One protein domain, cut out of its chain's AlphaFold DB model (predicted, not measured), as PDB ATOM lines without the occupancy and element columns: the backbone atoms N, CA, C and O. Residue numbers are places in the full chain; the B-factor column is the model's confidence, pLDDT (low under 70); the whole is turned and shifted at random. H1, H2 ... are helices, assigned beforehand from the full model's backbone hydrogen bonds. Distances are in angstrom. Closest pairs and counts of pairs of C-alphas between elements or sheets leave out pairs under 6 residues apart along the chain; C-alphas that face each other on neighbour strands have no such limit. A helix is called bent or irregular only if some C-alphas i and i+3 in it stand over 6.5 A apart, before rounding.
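Overview. This is residues 4 to 129 of the 135 residues of an uncharacterized protein of Geobacillus sp. (strain Y412MC10) (UniProt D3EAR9). Seven helices, running to and fro, make two four-helix groups that share H4: H4, H5, H6 and H7 form an up-and-down bundle at one end, and H1, H2 and H3 join H4 in the other group. H2, the longest helix, reaches with H1 as a hairpin toward the other end of the elongated outline, where Thr 22 lies. The printed part has 126 residues with seven named helices, H1 to H7 in order along the chain, and no named strand; its class is all helix. The whole is compact, with a radius of gyration of the C-alphas of 16.0 A, and spans 54 by 31 by 23 A.

Along the chain. Find C-alpha 23 at (43.826, -19.187, -26.382); from there H2, residues 23 to 46, runs 35.1 A to C-alpha 46 at (15.013, -7.588, -42.665). Before it comes H1, residues 4 to 14, and after it H3, residues 50 to 60, each 15.5 A long. Read on through H4, residues 68 to 81, 20.1 A; H5, residues 86 to 98, 18.6 A; and H6, residues 101 to 115, 21.3 A. H6 is irregular, with C-alphas 102 and 105 lying 7.8 A apart. H7, residues 119 to 128, 14.1 A, ends at C-alpha 128, (22.325, 9.112, -35.960).

Arrangement. Start at H4, the hub, which touches H2, H3, H5 and H7. H2 touches it with residues 37 to 45 alone, the same way at a shallow tilt of 11 degrees; the closest C-alphas, of Val 45 and Arg 77, are 7.1 A apart. H1 and H2 are a helical hairpin at a shallow tilt of 25 degrees, closest at the C-alphas of Leu 6 and Tyr 40, 5.8 A. H3 and H4 are another, at 31 degrees, closest at the C-alphas of Asn 50 and Val 78, 5.9 A. H1 touches H3 too, at the C-alphas of Ser 4 and Glu 52, 6.2 A. Now walk round the bundle, in which each helix runs against the one before it. The closest C-alphas are those of Ile 79 and Leu 88 for H4 and H5, 6.3 A; of Val 93 and Ala 107 for H5 and H6, 5.0 A; of Ile 110 and Ala 122 for H6 and H7, 4.9 A; and of Gln 76 and Asn 127 for H7 and H4, 5.9 A. H4 and H6 are apart, while H5 and H7 are near each other. Every O i to N i+4 pair is within hydrogen-bond range in H1, H3, H4, H5 and H7; in H2 19 of 20 are, in H6 9 of 11.

Size, cuts and confidence. Look for the two C-alphas farthest apart at Thr 22 and Gln 116, 54.5 A. The printed part has no cut and no long link. Its mean pLDDT is 94.3, and no printed residue is under 70.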
ATOM      1  N   SER A   4      14.708 -13.356 -31.984       91.06
ATOM      2  CA  SER A   4      14.713 -13.824 -30.596       91.06
ATOM      3  C   SER A   4      15.667 -15.003 -30.360       91.06
ATOM      4  O   SER A   4      16.347 -15.049 -29.339       91.06
ATOM      5  N   ILE A   5      15.785 -15.928 -31.321       93.56
ATOM      6  CA  ILE A   5      16.719 -17.064 -31.228       93.56
ATOM      7  C   ILE A   5      18.165 -16.562 -31.267       93.56
ATOM      8  O   ILE A   5      18.997 -17.013 -30.484       93.56
ATOM      9  N   LEU A   6      18.464 -15.615 -32.159       95.31
ATOM     10  CA  LEU A   6      19.788 -15.000 -32.247       95.31
ATOM     11  C   LEU A   6      20.136 -14.226 -30.972       95.31
ATOM     12  O   LEU A   6      21.236 -14.394 -30.453       95.31
ATOM     13  N   ALA A   7      19.192 -13.448 -30.436       95.31
ATOM     14  CA  ALA A   7      19.389 -12.707 -29.194       95.31
ATOM     15  C   ALA A   7      19.742 -13.633 -28.017       95.31
ATOM     16  O   ALA A   7      20.716 -13.385 -27.312       95.31
ATOM     17  N   ASN A   8      19.007 -14.737 -27.850       94.94
ATOM     18  CA  ASN A   8      19.278 -15.702 -26.782       94.94
ATOM     19  C   ASN A   8      20.660 -16.347 -26.930       94.94
ATOM     20  O   ASN A   8      21.405 -16.419 -25.960       94.94
ATOM     21  N   ARG A   9      21.051 -16.739 -28.150       96.31
ATOM     22  CA  ARG A   9      22.388 -17.305 -28.400       96.31
ATOM     23  C   ARG A   9      23.507 -16.307 -28.105       96.31
ATOM     24  O   ARG A   9      24.557 -16.698 -27.616       96.31
ATOM     25  N   ILE A  10      23.300 -15.021 -28.387       96.81
ATOM     26  CA  ILE A  10      24.263 -13.969 -28.027       96.81
ATOM     27  C   ILE A  10      24.418 -13.881 -26.503       96.81
ATOM     28  O   ILE A  10      25.545 -13.779 -26.021       96.81
ATOM     29  N   LEU A  11      23.318 -13.963 -25.750       94.81
ATOM     30  CA  LEU A  11      23.350 -13.962 -24.285       94.81
ATOM     31  C   LEU A  11      24.054 -15.204 -23.721       94.81
ATOM     32  O   LEU A  11      24.920 -15.057 -22.867       94.81
ATOM     33  N   GLU A  12      23.787 -16.396 -24.259       94.75
ATOM     34  CA  GLU A  12      24.491 -17.631 -23.872       94.75
ATOM     35  C   GLU A  12      26.016 -17.491 -24.024       94.75
ATOM     36  O   GLU A  12      26.782 -17.931 -23.171       94.75
ATOM     37  N   PHE A  13      26.483 -16.828 -25.089       94.38
ATOM     38  CA  PHE A  13      27.913 -16.565 -25.277       94.38
ATOM     39  C   PHE A  13      28.486 -15.568 -24.261       94.38
ATOM     40  O   PHE A  13      29.659 -15.671 -23.904       94.38
ATOM     41  N   ARG A  14      27.682 -14.614 -23.779       90.25
ATOM     42  CA  ARG A  14      28.093 -13.641 -22.750       90.25
ATOM     43  C   ARG A  14      28.277 -14.290 -21.377       90.25
ATOM     44  O   ARG A  14      29.014 -13.748 -20.561       90.25
ATOM     45  N   GLU A  15      27.654 -15.442 -21.146       91.69
ATOM     46  CA  GLU A  15      27.785 -16.228 -19.912       91.69
ATOM     47  C   GLU A  15      29.026 -17.140 -19.899       91.69
ATOM     48  O   GLU A  15      29.372 -17.703 -18.858       91.69
ATOM     49  N   ILE A  16      29.732 -17.285 -21.027       91.56
ATOM     50  CA  ILE A  16      30.937 -18.119 -21.108       91.56
ATOM     51  C   ILE A  16      32.054 -17.518 -20.245       91.56
ATOM     52  O   ILE A  16      32.463 -16.370 -20.426       91.56
ATOM     53  N   ASN A  17      32.634 -18.328 -19.353       90.38
ATOM     54  CA  ASN A  17      33.817 -17.933 -18.596       90.38
ATOM     55  C   ASN A  17      35.079 -17.987 -19.475       90.38
ATOM     56  O   ASN A  17      35.783 -18.996 -19.535       90.38
ATOM     57  N   TYR A  18      35.402 -16.872 -20.135       88.62
ATOM     58  CA  TYR A  18      36.578 -16.761 -21.004       88.62
ATOM     59  C   TYR A  18      37.901 -17.076 -20.295       88.62
ATOM     60  O   TYR A  18      38.860 -17.461 -20.962       88.62
ATOM     61  N   LEU A  19      37.981 -16.953 -18.963       89.38
ATOM     62  CA  LEU A  19      39.202 -17.255 -18.210       89.38
ATOM     63  C   LEU A  19      39.565 -18.744 -18.246       89.38
ATOM     64  O   LEU A  19      40.751 -19.070 -18.203       89.38
ATOM     65  N   GLU A  20      38.576 -19.626 -18.386       93.19
ATOM     66  CA  GLU A  20      38.757 -21.084 -18.416       93.19
ATOM     67  C   GLU A  20      39.121 -21.621 -19.807       93.19
ATOM     68  O   GLU A  20      39.536 -22.771 -19.953       93.19
ATOM     69  N   LEU A  21      39.002 -20.791 -20.844       91.94
ATOM     70  CA  LEU A  21      39.300 -21.187 -22.215       91.94
ATOM     71  C   LEU A  21      40.797 -21.071 -22.530       91.94
ATOM     72  O   LEU A  21      41.458 -20.090 -22.169       91.94
ATOM     73  N   THR A  22      41.308 -22.035 -23.302       93.88
ATOM     74  CA  THR A  22      42.613 -21.921 -23.972       93.88
ATOM     75  C   THR A  22      42.584 -20.787 -24.998       93.88
ATOM     76  O   THR A  22      41.519 -20.396 -25.469       93.88
ATOM     77  N   GLN A  23      43.749 -20.270 -25.394       91.25
ATOM     78  CA  GLN A  23      43.826 -19.187 -26.382       91.25
ATOM     79  C   GLN A  23      43.143 -19.546 -27.716       91.25
ATOM     80  O   GLN A  23      42.418 -18.725 -28.270       91.25
ATOM     81  N   GLU A  24      43.319 -20.778 -28.199       92.88
ATOM     82  CA  GLU A  24      42.656 -21.269 -29.414       92.88
ATOM     83  C   GLU A  24      41.127 -21.292 -29.257       92.88
ATOM     84  O   GLU A  24      40.405 -20.755 -30.095       92.88
ATOM     85  N   HIS A  25      40.619 -21.831 -28.143       92.44
ATOM     86  CA  HIS A  25      39.179 -21.858 -27.886       92.44
ATOM     87  C   HIS A  25      38.589 -20.462 -27.668       92.44
ATOM     88  O   HIS A  25      37.434 -20.244 -28.037       92.44
ATOM     89  N   ARG A  26      39.358 -19.509 -27.121       91.56
ATOM     90  CA  ARG A  26      38.945 -18.099 -27.038       91.56
ATOM     91  C   ARG A  26      38.756 -17.514 -28.429       91.56
ATOM     92  O   ARG A  26      37.670 -17.022 -28.704       91.56
ATOM     93  N   ALA A  27      39.742 -17.658 -29.315       92.19
ATOM     94  CA  ALA A  27      39.662 -17.135 -30.679       92.19
ATOM     95  C   ALA A  27      38.452 -17.700 -31.446       92.19
ATOM     96  O   ALA A  27      37.687 -16.946 -32.042       92.19
ATOM     97  N   VAL A  28      38.215 -19.014 -31.358       94.56
ATOM     98  CA  VAL A  28      37.045 -19.657 -31.986       94.56
ATOM     99  C   VAL A  28      35.727 -19.177 -31.366       94.56
ATOM    100  O   VAL A  28      34.731 -19.003 -32.070       94.56
ATOM    101  N   THR A  29      35.686 -18.982 -30.046       93.88
ATOM    102  CA  THR A  29      34.493 -18.477 -29.344       93.88
ATOM    103  C   THR A  29      34.193 -17.029 -29.731       93.88
ATOM    104  O   THR A  29      33.043 -16.709 -30.023       93.88
ATOM    105  N   GLU A  30      35.210 -16.173 -29.799       93.62
ATOM    106  CA  GLU A  30      35.091 -14.781 -30.244       93.62
ATOM    107  C   GLU A  30      34.626 -14.690 -31.700       93.62
ATOM    108  O   GLU A  30      33.703 -13.938 -32.001       93.62
ATOM    109  N   GLU A  31      35.191 -15.498 -32.601       95.81
ATOM    110  CA  GLU A  31      34.757 -15.548 -33.999       95.81
ATOM    111  C   GLU A  31      33.277 -15.942 -34.111       95.81
ATOM    112  O   GLU A  31      32.500 -15.285 -34.807       95.81
ATOM    113  N   LYS A  32      32.850 -16.979 -33.380       96.06
ATOM    114  CA  LYS A  32      31.442 -17.401 -33.336       96.06
ATOM    115  C   LYS A  32      30.531 -16.309 -32.782       96.06
ATOM    116  O   LYS A  32      29.469 -16.075 -33.355       96.06
ATOM    117  N   PHE A  33      30.941 -15.639 -31.708       96.31
ATOM    118  CA  PHE A  33      30.192 -14.528 -31.126       96.31
ATOM    119  C   PHE A  33      30.033 -13.374 -32.122       96.31
ATOM    120  O   PHE A  33      28.924 -12.889 -32.338       96.31
ATOM    121  N   ASN A  34      31.117 -12.982 -32.793       96.06
ATOM    122  CA  ASN A  34      31.098 -11.919 -33.796       96.06
ATOM    123  C   ASN A  34      30.208 -12.282 -34.992       96.06
ATOM    124  O   ASN A  34      29.429 -11.449 -35.460       96.06
ATOM    125  N   ASN A  35      30.257 -13.537 -35.447       97.25
ATOM    126  CA  ASN A  35      29.378 -14.036 -36.503       97.25
ATOM    127  C   ASN A  35      27.901 -14.001 -36.082       97.25
ATOM    128  O   ASN A  35      27.062 -13.586 -36.878       97.25
ATOM    129  N   LEU A  36      27.582 -14.359 -34.832       97.12
ATOM    130  CA  LEU A  36      26.224 -14.241 -34.289       97.12
ATOM    131  C   LEU A  36      25.752 -12.787 -34.223       97.12
ATOM    132  O   LEU A  36      24.618 -12.502 -34.599       97.12
ATOM    133  N   CYS A  37      26.614 -11.867 -33.788       97.06
ATOM    134  CA  CYS A  37      26.301 -10.438 -33.755       97.06
ATOM    135  C   CYS A  37      26.007  -9.901 -35.161       97.06
ATOM    136  O   CYS A  37      25.035  -9.173 -35.358       97.06
ATOM    137  N   LYS A  38      26.810 -10.296 -36.156       96.25
ATOM    138  CA  LYS A  38      26.580  -9.926 -37.554       96.25
ATOM    139  C   LYS A  38      25.267 -10.504 -38.083       96.25
ATOM    140  O   LYS A  38      24.461  -9.768 -38.639       96.25
ATOM    141  N   GLU A  39      25.021 -11.793 -37.853       96.19
ATOM    142  CA  GLU A  39      23.781 -12.445 -38.277       96.19
ATOM    143  C   GLU A  39      22.550 -11.802 -37.619       96.19
ATOM    144  O   GLU A  39      21.523 -11.623 -38.277       96.19
ATOM    145  N   TYR A  40      22.651 -11.404 -36.348       96.81
ATOM    146  CA  TYR A  40      21.615 -10.640 -35.655       96.81
ATOM    147  C   TYR A  40      21.300  -9.330 -36.374       96.81
ATOM    148  O   TYR A  40      20.135  -9.084 -36.676       96.81
ATOM    149  N   LEU A  41      22.318  -8.527 -36.697       95.62
ATOM    150  CA  LEU A  41      22.138  -7.257 -37.405       95.62
ATOM    151  C   LEU A  41      21.534  -7.451 -38.801       95.62
ATOM    152  O   LEU A  41      20.590  -6.751 -39.161       95.62
ATOM    153  N   ASP A  42      22.018  -8.439 -39.554       94.06
ATOM    154  CA  ASP A  42      21.499  -8.747 -40.890       94.06
ATOM    155  C   ASP A  42      20.010  -9.151 -40.829       94.06
ATOM    156  O   ASP A  42      19.199  -8.699 -41.640       94.06
ATOM    157  N   ASN A  43      19.612  -9.958 -39.835       93.94
ATOM    158  CA  ASN A  43      18.206 -10.348 -39.647       93.94
ATOM    159  C   ASN A  43      17.354  -9.198 -39.083       93.94
ATOM    160  O   ASN A  43      16.171  -9.111 -39.408       93.94
ATOM    161  N   LEU A  44      17.927  -8.308 -38.270       94.38
ATOM    162  CA  LEU A  44      17.244  -7.145 -37.703       94.38
ATOM    163  C   LEU A  44      16.748  -6.192 -38.794       94.38
ATOM    164  O   LEU A  44      15.581  -5.798 -38.777       94.38
ATOM    165  N   VAL A  45      17.599  -5.886 -39.775       87.69
ATOM    166  CA  VAL A  45      17.256  -5.009 -40.909       87.69
ATOM    167  C   VAL A  45      16.092  -5.576 -41.727       87.69
ATOM    168  O   VAL A  45      15.224  -4.834 -42.184       87.69
ATOM    169  N   LEU A  46      16.046  -6.899 -41.888       86.38
ATOM    170  CA  LEU A  46      15.013  -7.588 -42.665       86.38
ATOM    171  C   LEU A  46      13.729  -7.854 -41.865       86.38
ATOM    172  O   LEU A  46      12.696  -8.189 -42.450       86.38
ATOM    173  N   SER A  47      13.777  -7.731 -40.537       84.62
ATOM    174  CA  SER A  47      12.656  -8.067 -39.668       84.62
ATOM    175  C   SER A  47      11.631  -6.937 -39.596       84.62
ATOM    176  O   SER A  47      11.965  -5.761 -39.448       84.62
ATOM    177  N   ASN A  48      10.356  -7.324 -39.646       83.00
ATOM    178  CA  ASN A  48       9.211  -6.483 -39.288       83.00
ATOM    179  C   ASN A  48       8.532  -6.983 -37.996       83.00
ATOM    180  O   ASN A  48       7.431  -6.553 -37.655       83.00
ATOM    181  N   GLU A  49       9.174  -7.904 -37.268       83.06
ATOM    182  CA  GLU A  49       8.651  -8.537 -36.052       83.06
ATOM    183  C   GLU A  49       8.821  -7.612 -34.833       83.06
ATOM    184  O   GLU A  49       9.604  -7.878 -33.920       83.06
ATOM    185  N   ASN A  50       8.087  -6.496 -34.817       85.12
ATOM    186  CA  ASN A  50       8.180  -5.474 -33.769       85.12
ATOM    187  C   ASN A  50       7.991  -6.058 -32.354       85.12
ATOM    188  O   ASN A  50       8.754  -5.742 -31.448       85.12
ATOM    189  N   GLU A  51       7.040  -6.978 -32.174       89.75
ATOM    190  CA  GLU A  51       6.794  -7.619 -30.876       89.75
ATOM    191  C   GLU A  51       7.981  -8.449 -30.366       89.75
ATOM    192  O   GLU A  51       8.236  -8.465 -29.162       89.75
ATOM    193  N   GLU A  52       8.714  -9.143 -31.244       91.69
ATOM    194  CA  GLU A  52       9.895  -9.910 -30.824       91.69
ATOM    195  C   GLU A  52      11.031  -8.972 -30.409       91.69
ATOM    196  O   GLU A  52      11.666  -9.189 -29.379       91.69
ATOM    197  N   MET A  53      11.249  -7.893 -31.160       94.62
ATOM    198  CA  MET A  53      12.268  -6.898 -30.827       94.62
ATOM    199  C   MET A  53      11.939  -6.135 -29.537       94.62
ATOM    200  O   MET A  53      12.822  -5.918 -28.709       94.62
ATOM    201  N   PHE A  54      10.668  -5.805 -29.305       93.06
ATOM    202  CA  PHE A  54      10.230  -5.185 -28.054       93.06
ATOM    203  C   PHE A  54      10.444  -6.108 -26.842       93.06
ATOM    204  O   PHE A  54      10.849  -5.656 -25.771       93.06
ATOM    205  N   LYS A  55      10.238  -7.423 -27.005       93.19
ATOM    206  CA  LYS A  55      10.577  -8.411 -25.966       93.19
ATOM    207  C   LYS A  55      12.074  -8.438 -25.663       93.19
ATOM    208  O   LYS A  55      12.446  -8.531 -24.502       93.19
ATOM    209  N   ILE A  56      12.929  -8.332 -26.682       95.38
ATOM    210  CA  ILE A  56      14.385  -8.259 -26.486       95.38
ATOM    211  C   ILE A  56      14.748  -7.019 -25.657       95.38
ATOM    212  O   ILE A  56      15.434  -7.154 -24.649       95.38
ATOM    213  N   ILE A  57      14.224  -5.847 -26.031       95.81
ATOM    214  CA  ILE A  57      14.436  -4.583 -25.307       95.81
ATOM    215  C   ILE A  57      14.010  -4.701 -23.836       95.81
ATOM    216  O   ILE A  57      14.763  -4.368 -22.924       95.81
ATOM    217  N   THR A  58      12.794  -5.186 -23.590       94.06
ATOM    218  CA  THR A  58      12.244  -5.289 -22.228       94.06
ATOM    219  C   THR A  58      12.966  -6.328 -21.373       94.06
ATOM    220  O   THR A  58      13.138  -6.115 -20.174       94.06
ATOM    221  N   ASN A  59      13.431  -7.429 -21.966       93.31
ATOM    222  CA  ASN A  59      14.245  -8.416 -21.260       93.31
ATOM    223  C   ASN A  59      15.619  -7.860 -20.885       93.31
ATOM    224  O   ASN A  59      16.096  -8.117 -19.779       93.31
ATOM    225  N   ASP A  60      16.245  -7.091 -21.778       94.94
ATOM    226  CA  ASP A  60      17.558  -6.517 -21.511       94.94
ATOM    227  C   ASP A  60      17.522  -5.500 -20.368       94.94
ATOM    228  O   ASP A  60      18.388  -5.552 -19.509       94.94
ATOM    229  N   TRP A  61      16.462  -4.698 -20.228       92.75
ATOM    230  CA  TRP A  61      16.298  -3.803 -19.071       92.75
ATOM    231  C   TRP A  61      16.385  -4.495 -17.698       92.75
ATOM    232  O   TRP A  61      16.717  -3.845 -16.710       92.75
ATOM    233  N   ASN A  62      16.120  -5.804 -17.616       89.62
ATOM    234  CA  ASN A  62      16.238  -6.559 -16.364       89.62
ATOM    235  C   ASN A  62      17.659  -7.072 -16.081       89.62
ATOM    236  O   ASN A  62      17.949  -7.431 -14.941       89.62
ATOM    237  N   SER A  63      18.520  -7.169 -17.098       89.44
ATOM    238  CA  SER A  63      19.833  -7.828 -16.990       89.44
ATOM    239  C   SER A  63      21.013  -6.950 -17.400       89.44
ATOM    240  O   SER A  63      22.098  -7.114 -16.849       89.44
ATOM    241  N   LEU A  64      20.799  -6.020 -18.335       90.12
ATOM    242  CA  LEU A  64      21.802  -5.173 -18.982       90.12
ATOM    243  C   LEU A  64      22.973  -5.995 -19.548       90.12
ATOM    244  O   LEU A  64      24.135  -5.589 -19.520       90.12
ATOM    245  N   SER A  65      22.657  -7.200 -20.027       90.81
ATOM    246  CA  SER A  65      23.636  -8.193 -20.473       90.81
ATOM    247  C   SER A  65      23.835  -8.184 -21.985       90.81
ATOM    248  O   SER A  65      24.864  -8.684 -22.466       90.81
ATOM    249  N   PHE A  66      22.871  -7.644 -22.739       95.31
ATOM    250  CA  PHE A  66      22.933  -7.621 -24.190       95.31
ATOM    251  C   PHE A  66      24.001  -6.630 -24.675       95.31
ATOM    252  O   PHE A  66      24.212  -5.581 -24.063       95.31
ATOM    253  N   PRO A  67      24.714  -6.925 -25.777       95.31
ATOM    254  CA  PRO A  67      25.706  -5.997 -26.300       95.31
ATOM    255  C   PRO A  67      25.077  -4.647 -26.672       95.31
ATOM    256  O   PRO A  67      24.209  -4.580 -27.544       95.31
ATOM    257  N   ILE A  68      25.565  -3.568 -26.053       94.56
ATOM    258  CA  ILE A  68      25.064  -2.195 -26.238       94.56
ATOM    259  C   ILE A  68      24.957  -1.797 -27.722       94.56
ATOM    260  O   ILE A  68      23.886  -1.325 -28.111       94.56
ATOM    261  N   PRO A  69      25.967  -2.047 -28.590       94.75
ATOM    262  CA  PRO A  69      25.865  -1.683 -30.006       94.75
ATOM    263  C   PRO A  69      24.698  -2.373 -30.718       94.75
ATOM    264  O   PRO A  69      24.069  -1.788 -31.597       94.75
ATOM    265  N   LEU A  70      24.393  -3.619 -30.338       96.62
ATOM    266  CA  LEU A  70      23.260  -4.344 -30.898       96.62
ATOM    267  C   LEU A  70      21.945  -3.785 -30.362       96.62
ATOM    268  O   LEU A  70      21.032  -3.579 -31.151       96.62
ATOM    269  N   MET A  71      21.867  -3.482 -29.062       96.88
ATOM    270  CA  MET A  71      20.658  -2.920 -28.457       96.88
ATOM    271  C   MET A  71      20.295  -1.556 -29.059       96.88
ATOM    272  O   MET A  71      19.128  -1.315 -29.358       96.88
ATOM    273  N   PHE A  72      21.283  -0.696 -29.339       96.38
ATOM    274  CA  PHE A  72      21.054   0.565 -30.056       96.38
ATOM    275  C   PHE A  72      20.394   0.321 -31.415       96.38
ATOM    276  O   PHE A  72      19.380   0.944 -31.735       96.38
ATOM    277  N   LYS A  73      20.917  -0.634 -32.194       96.69
ATOM    278  CA  LYS A  73      20.338  -1.005 -33.493       96.69
ATOM    279  C   LYS A  73      18.925  -1.569 -33.333       96.69
ATOM    280  O   LYS A  73      18.056  -1.256 -34.145       96.69
ATOM    281  N   THR A  74      18.666  -2.349 -32.284       97.31
ATOM    282  CA  THR A  74      17.331  -2.885 -31.978       97.31
ATOM    283  C   THR A  74      16.329  -1.770 -31.692       97.31
ATOM    284  O   THR A  74      15.248  -1.773 -32.277       97.31
ATOM    285  N   TYR A  75      16.689  -0.783 -30.864       97.50
ATOM    286  CA  TYR A  75      15.855   0.399 -30.630       97.50
ATOM    287  C   TYR A  75      15.586   1.176 -31.915       97.50
ATOM    288  O   TYR A  75      14.424   1.437 -32.224       97.50
ATOM    289  N   GLN A  76      16.636   1.481 -32.685       96.81
ATOM    290  CA  GLN A  76      16.527   2.172 -33.974       96.81
ATOM    291  C   GLN A  76      15.507   1.473 -34.876       96.81
ATOM    292  O   GLN A  76      14.535   2.087 -35.310       96.81
ATOM    293  N   ARG A  77      15.638   0.154 -35.053       96.44
ATOM    294  CA  ARG A  77      14.733  -0.620 -35.905       96.44
ATOM    295  C   ARG A  77      13.284  -0.612 -35.412       96.44
ATOM    296  O   ARG A  77      12.353  -0.511 -36.209       96.44
ATOM    297  N   VAL A  78      13.065  -0.742 -34.104       96.12
ATOM    298  CA  VAL A  78      11.710  -0.772 -33.529       96.12
ATOM    299  C   VAL A  78      11.025   0.590 -33.648       96.12
ATOM    300  O   VAL A  78       9.834   0.644 -33.969       96.12
ATOM    301  N   ILE A  79      11.785   1.671 -33.458       96.94
ATOM    302  CA  ILE A  79      11.328   3.051 -33.640       96.94
ATOM    303  C   ILE A  79      11.040   3.334 -35.120       96.94
ATOM    304  O   ILE A  79       9.987   3.882 -35.426       96.94
ATOM    305  N   GLU A  80      11.880   2.886 -36.055       95.62
ATOM    306  CA  GLU A  80      11.612   2.994 -37.499       95.62
ATOM    307  C   GLU A  80      10.281   2.345 -37.908       95.62
ATOM    308  O   GLU A  80       9.559   2.875 -38.752       95.62
ATOM    309  N   ILE A  81       9.938   1.197 -37.312       94.75
ATOM    310  CA  ILE A  81       8.678   0.496 -37.598       94.75
ATOM    311  C   ILE A  81       7.476   1.228 -36.977       94.75
ATOM    312  O   ILE A  81       6.377   1.187 -37.536       94.75
ATOM    313  N   LYS A  82       7.651   1.882 -35.820       94.81
ATOM    314  CA  LYS A  82       6.600   2.629 -35.101       94.81
ATOM    315  C   LYS A  82       7.084   4.033 -34.695       94.81
ATOM    316  O   LYS A  82       7.211   4.313 -33.503       94.81
ATOM    317  N   PRO A  83       7.273   4.954 -35.655       95.25
ATOM    318  CA  PRO A  83       7.914   6.249 -35.393       95.25
ATOM    319  C   PRO A  83       7.047   7.218 -34.581       95.25
ATOM    320  O   PRO A  83       7.502   8.276 -34.171       95.25
ATOM    321  N   THR A  84       5.780   6.895 -34.336       95.75
ATOM    322  CA  THR A  84       4.873   7.720 -33.526       95.75
ATOM    323  C   THR A  84       4.700   7.204 -32.095       95.75
ATOM    324  O   THR A  84       3.977   7.816 -31.310       95.75
ATOM    325  N   GLU A  85       5.343   6.090 -31.732       95.38
ATOM    326  CA  GLU A  85       5.234   5.483 -30.403       95.38
ATOM    327  C   GLU A  85       6.239   6.117 -29.429       95.38
ATOM    328  O   GLU A  85       7.387   5.689 -29.308       95.38
ATOM    329  N   ILE A  86       5.787   7.149 -28.712       95.25
ATOM    330  CA  ILE A  86       6.596   7.958 -27.779       95.25
ATOM    331  C   ILE A  86       7.294   7.101 -26.712       95.25
ATOM    332  O   ILE A  86       8.410   7.417 -26.291       95.25
ATOM    333  N   THR A  87       6.660   6.005 -26.288       95.50
ATOM    334  CA  THR A  87       7.214   5.100 -25.275       95.50
ATOM    335  C   THR A  87       8.569   4.538 -25.706       95.50
ATOM    336  O   THR A  87       9.485   4.472 -24.894       95.50
ATOM    337  N   LEU A  88       8.735   4.203 -26.992       96.50
ATOM    338  CA  LEU A  88       9.993   3.660 -27.514       96.50
ATOM    339  C   LEU A  88      11.125   4.688 -27.479       96.50
ATOM    340  O   LEU A  88      12.240   4.350 -27.093       96.50
ATOM    341  N   TYR A  89      10.829   5.939 -27.838       98.06
ATOM    342  CA  TYR A  89      11.798   7.031 -27.750       98.06
ATOM    343  C   TYR A  89      12.225   7.274 -26.307       98.06
ATOM    344  O   TYR A  89      13.413   7.414 -26.044       98.06
ATOM    345  N   SER A  90      11.266   7.280 -25.378       97.19
ATOM    346  CA  SER A  90      11.541   7.506 -23.954       97.19
ATOM    347  C   SER A  90      12.436   6.399 -23.390       97.19
ATOM    348  O   SER A  90      13.466   6.688 -22.796       97.19
ATOM    349  N   MET A  91      12.109   5.134 -23.679       97.19
ATOM    350  CA  MET A  91      12.943   3.995 -23.282       97.19
ATOM    351  C   MET A  91      14.346   4.060 -23.889       97.19
ATOM    352  O   MET A  91      15.312   3.711 -23.217       97.19
ATOM    353  N   PHE A  92      14.477   4.490 -25.148       97.62
ATOM    354  CA  PHE A  92      15.787   4.611 -25.776       97.62
ATOM    355  C   PHE A  92      16.610   5.745 -25.159       97.62
ATOM    356  O   PHE A  92      17.771   5.525 -24.841       97.62
ATOM    357  N   VAL A  93      16.010   6.913 -24.915       97.69
ATOM    358  CA  VAL A  93      16.642   8.034 -24.197       97.69
ATOM    359  C   VAL A  93      17.153   7.586 -22.828       97.69
ATOM    360  O   VAL A  93      18.326   7.791 -22.525       97.69
ATOM    361  N   ASP A  94      16.315   6.914 -22.037       96.69
ATOM    362  CA  ASP A  94      16.710   6.394 -20.724       96.69
ATOM    363  C   ASP A  94      17.872   5.395 -20.842       96.69
ATOM    364  O   ASP A  94      18.804   5.409 -20.035       96.69
ATOM    365  N   TYR A  95      17.849   4.551 -21.878       96.44
ATOM    366  CA  TYR A  95      18.911   3.588 -22.152       96.44
ATOM    367  C   TYR A  95      20.231   4.275 -22.542       96.44
ATOM    368  O   TYR A  95      21.287   3.840 -22.097       96.44
ATOM    369  N   LEU A  96      20.203   5.360 -23.325       95.75
ATOM    370  CA  LEU A  96      21.404   6.139 -23.664       95.75
ATOM    371  C   LEU A  96      22.042   6.753 -22.417       95.75
ATOM    372  O   LEU A  96      23.244   6.607 -22.198       95.75
ATOM    373  N   LEU A  97      21.221   7.375 -21.572       94.50
ATOM    374  CA  LEU A  97      21.675   8.044 -20.353       94.50
ATOM    375  C   LEU A  97      22.214   7.066 -19.298       94.50
ATOM    376  O   LEU A  97      23.018   7.458 -18.452       94.50
ATOM    377  N   LEU A  98      21.821   5.791 -19.358       93.38
ATOM    378  CA  LEU A  98      22.341   4.744 -18.478       93.38
ATOM    379  C   LEU A  98      23.835   4.460 -18.703       93.38
ATOM    380  O   LEU A  98      24.548   4.171 -17.742       93.38
ATOM    381  N   TYR A  99      24.312   4.526 -19.951       85.19
ATOM    382  CA  TYR A  99      25.682   4.136 -20.311       85.19
ATOM    383  C   TYR A  99      26.681   5.299 -20.366       85.19
ATOM    384  O   TYR A  99      27.866   5.054 -20.590       85.19
ATOM    385  N   GLY A 100      26.246   6.532 -20.089       77.44
ATOM    386  CA  GLY A 100      27.137   7.664 -19.828       77.44
ATOM    387  C   GLY A 100      26.809   8.943 -20.606       77.44
ATOM    388  O   GLY A 100      25.822   8.999 -21.337       77.44
ATOM    389  N   PRO A 101      27.642   9.989 -20.445       85.38
ATOM    390  CA  PRO A 101      27.413  11.311 -21.033       85.38
ATOM    391  C   PRO A 101      27.643  11.363 -22.551       85.38
ATOM    392  O   PRO A 101      27.257  12.337 -23.191       85.38
ATOM    393  N   ASP A 102      28.248  10.326 -23.139       88.25
ATOM    394  CA  ASP A 102      28.661  10.297 -24.550       88.25
ATOM    395  C   ASP A 102      27.496  10.512 -25.537       88.25
ATOM    396  O   ASP A 102      27.720  10.994 -26.651       88.25
ATOM    397  N   TRP A 103      26.263  10.202 -25.114       93.88
ATOM    398  CA  TRP A 103      25.027  10.355 -25.896       93.88
ATOM    399  C   TRP A 103      24.009  11.323 -25.266       93.88
ATOM    400  O   TRP A 103      22.823  11.280 -25.599       93.88
ATOM    401  N   GLU A 104      24.436  12.181 -24.331       94.75
ATOM    402  CA  GLU A 104      23.541  13.141 -23.665       94.75
ATOM    403  C   GLU A 104      22.941  14.149 -24.660       94.75
ATOM    404  O   GLU A 104      21.756  14.468 -24.580       94.75
ATOM    405  N   GLU A 105      23.729  14.603 -25.638       95.06
ATOM    406  CA  GLU A 105      23.277  15.518 -26.692       95.06
ATOM    407  C   GLU A 105      22.141  14.897 -27.518       95.06
ATOM    408  O   GLU A 105      21.060  15.478 -27.627       95.06
ATOM    409  N   GLU A 106      22.334  13.681 -28.034       96.25
ATOM    410  CA  GLU A 106      21.306  12.970 -28.791       96.25
ATOM    411  C   GLU A 106      20.071  12.663 -27.935       96.25
ATOM    412  O   GLU A 106      18.943  12.803 -28.410       96.25
ATOM    413  N   ALA A 107      20.254  12.296 -26.665       97.44
ATOM    414  CA  ALA A 107      19.156  12.060 -25.734       97.44
ATOM    415  C   ALA A 107      18.296  13.324 -25.517       97.44
ATOM    416  O   ALA A 107      17.059  13.253 -25.524       97.44
ATOM    417  N   LEU A 108      18.932  14.491 -25.371       97.38
ATOM    418  CA  LEU A 108      18.254  15.783 -25.237       97.38
ATOM    419  C   LEU A 108      17.537  16.190 -26.530       97.38
ATOM    420  O   LEU A 108      16.382  16.618 -26.472       97.38
ATOM    421  N   GLU A 109      18.176  16.019 -27.688       98.06
ATOM    422  CA  GLU A 109      17.571  16.308 -28.993       98.06
ATOM    423  C   GLU A 109      16.341  15.432 -29.262       98.06
ATOM    424  O   GLU A 109      15.276  15.954 -29.602       98.06
ATOM    425  N   ILE A 110      16.439  14.115 -29.032       98.38
ATOM    426  CA  ILE A 110      15.298  13.193 -29.147       98.38
ATOM    427  C   ILE A 110      14.160  13.666 -28.238       98.38
ATOM    428  O   ILE A 110      13.013  13.761 -28.685       98.38
ATOM    429  N   THR A 111      14.481  14.000 -26.985       98.06
ATOM    430  CA  THR A 111      13.515  14.478 -25.986       98.06
ATOM    431  C   THR A 111      12.810  15.762 -26.429       98.06
ATOM    432  O   THR A 111      11.604  15.922 -26.219       98.06
ATOM    433  N   GLU A 112      13.527  16.696 -27.047       98.25
ATOM    434  CA  GLU A 112      12.937  17.942 -27.529       98.25
ATOM    435  C   GLU A 112      12.051  17.710 -28.760       98.25
ATOM    436  O   GLU A 112      10.917  18.195 -28.815       98.25
ATOM    437  N   HIS A 113      12.500  16.890 -29.712       98.25
ATOM    438  CA  HIS A 113      11.709  16.549 -30.892       98.25
ATOM    439  C   HIS A 113      10.405  15.823 -30.535       98.25
ATOM    440  O   HIS A 113       9.349  16.162 -31.080       98.25
ATOM    441  N   ILE A 114      10.420  14.900 -29.564       97.25
ATOM    442  CA  ILE A 114       9.191  14.217 -29.119       97.25
ATOM    443  C   ILE A 114       8.220  15.179 -28.415       97.25
ATOM    444  O   ILE A 114       7.011  15.084 -28.638       97.25
ATOM    445  N   LYS A 115       8.710  16.158 -27.632       97.19
ATOM    446  CA  LYS A 115       7.867  17.197 -26.999       97.19
ATOM    447  C   LYS A 115       7.158  18.056 -28.041       97.19
ATOM    448  O   LYS A 115       5.990  18.403 -27.870       97.19
ATOM    449  N   GLN A 116       7.852  18.357 -29.135       97.56
ATOM    450  CA  GLN A 116       7.316  19.106 -30.271       97.56
ATOM    451  C   GLN A 116       6.440  18.249 -31.201       97.56
ATOM    452  O   GLN A 116       5.827  18.790 -32.121       97.56
ATOM    453  N   LYS A 117       6.339  16.932 -30.957       96.62
ATOM    454  CA  LYS A 117       5.694  15.944 -31.841       96.62
ATOM    455  C   LYS A 117       6.307  15.911 -33.251       96.62
ATOM    456  O   LYS A 117       5.635  15.523 -34.207       96.62
ATOM    457  N   ASP A 118       7.575  16.301 -33.379       97.69
ATOM    458  CA  ASP A 118       8.349  16.230 -34.620       97.69
ATOM    459  C   ASP A 118       9.013  14.848 -34.728       97.69
ATOM    460  O   ASP A 118      10.211  14.670 -34.513       97.69
ATOM    461  N   TYR A 119       8.193  13.832 -35.012       96.88
ATOM    462  CA  TYR A 119       8.641  12.436 -35.065       96.88
ATOM    463  C   TYR A 119       9.644  12.157 -36.191       96.88
ATOM    464  O   TYR A 119      10.415  11.205 -36.096       96.88
ATOM    465  N   ILE A 120       9.654  12.989 -37.240       97.56
ATOM    466  CA  ILE A 120      10.622  12.878 -38.336       97.56
ATOM    467  C   ILE A 120      12.013  13.207 -37.799       97.56
ATOM    468  O   ILE A 120      12.900  12.361 -37.876       97.56
ATOM    469  N   LYS A 121      12.188  14.372 -37.162       98.06
ATOM    470  CA  LYS A 121      13.484  14.739 -36.574       98.06
ATOM    471  C   LYS A 121      13.879  13.857 -35.399       98.06
ATOM    472  O   LYS A 121      15.056  13.540 -35.235       98.06
ATOM    473  N   ALA A 122      12.906  13.417 -34.598       98.19
ATOM    474  CA  ALA A 122      13.171  12.457 -33.533       98.19
ATOM    475  C   ALA A 122      13.767  11.163 -34.110       98.19
ATOM    476  O   ALA A 122      14.783  10.685 -33.614       98.19
ATOM    477  N   LEU A 123      13.176  10.620 -35.182       98.00
ATOM    478  CA  LEU A 123      13.691   9.431 -35.861       98.00
ATOM    479  C   LEU A 123      15.066   9.673 -36.507       98.00
ATOM    480  O   LEU A 123      15.948   8.828 -36.379       98.00
ATOM    481  N   GLU A 124      15.273  10.814 -37.170       97.94
ATOM    482  CA  GLU A 124      16.580  11.183 -37.739       97.94
ATOM    483  C   GLU A 124      17.674  11.193 -36.665       97.94
ATOM    484  O   GLU A 124      18.756  10.640 -36.873       97.94
ATOM    485  N   THR A 125      17.368  11.753 -35.493       97.75
ATOM    486  CA  THR A 125      18.292  11.793 -34.352       97.75
ATOM    487  C   THR A 125      18.562  10.391 -33.815       97.75
ATOM    488  O   THR A 125      19.721  10.013 -33.659       97.75
ATOM    489  N   VAL A 126      17.514   9.579 -33.614       97.88
ATOM    490  CA  VAL A 126      17.628   8.166 -33.204       97.88
ATOM    491  C   VAL A 126      18.568   7.396 -34.129       97.88
ATOM    492  O   VAL A 126      19.446   6.679 -33.652       97.88
ATOM    493  N   ASN A 127      18.428   7.571 -35.442       96.38
ATOM    494  CA  ASN A 127      19.225   6.862 -36.442       96.38
ATOM    495  C   ASN A 127      20.672   7.365 -36.552       96.38
ATOM    496  O   ASN A 127      21.527   6.635 -37.057       96.38
ATOM    497  N   ARG A 128      20.963   8.572 -36.057       94.88
ATOM    498  CA  ARG A 128      22.325   9.112 -35.960       94.88
ATOM    499  C   ARG A 128      23.098   8.561 -34.760       94.88
ATOM    500  O   ARG A 128      24.325   8.573 -34.797       94.88
ATOM    501  N   VAL A 129      22.409   8.078 -33.722       94.94
ATOM    502  CA  VAL A 129      23.068   7.502 -32.544       94.94
ATOM    503  C   VAL A 129      23.963   6.333 -32.964       94.94
ATOM    504  O   VAL A 129      23.505   5.342 -33.543       94.94
TER     505      VAL A 129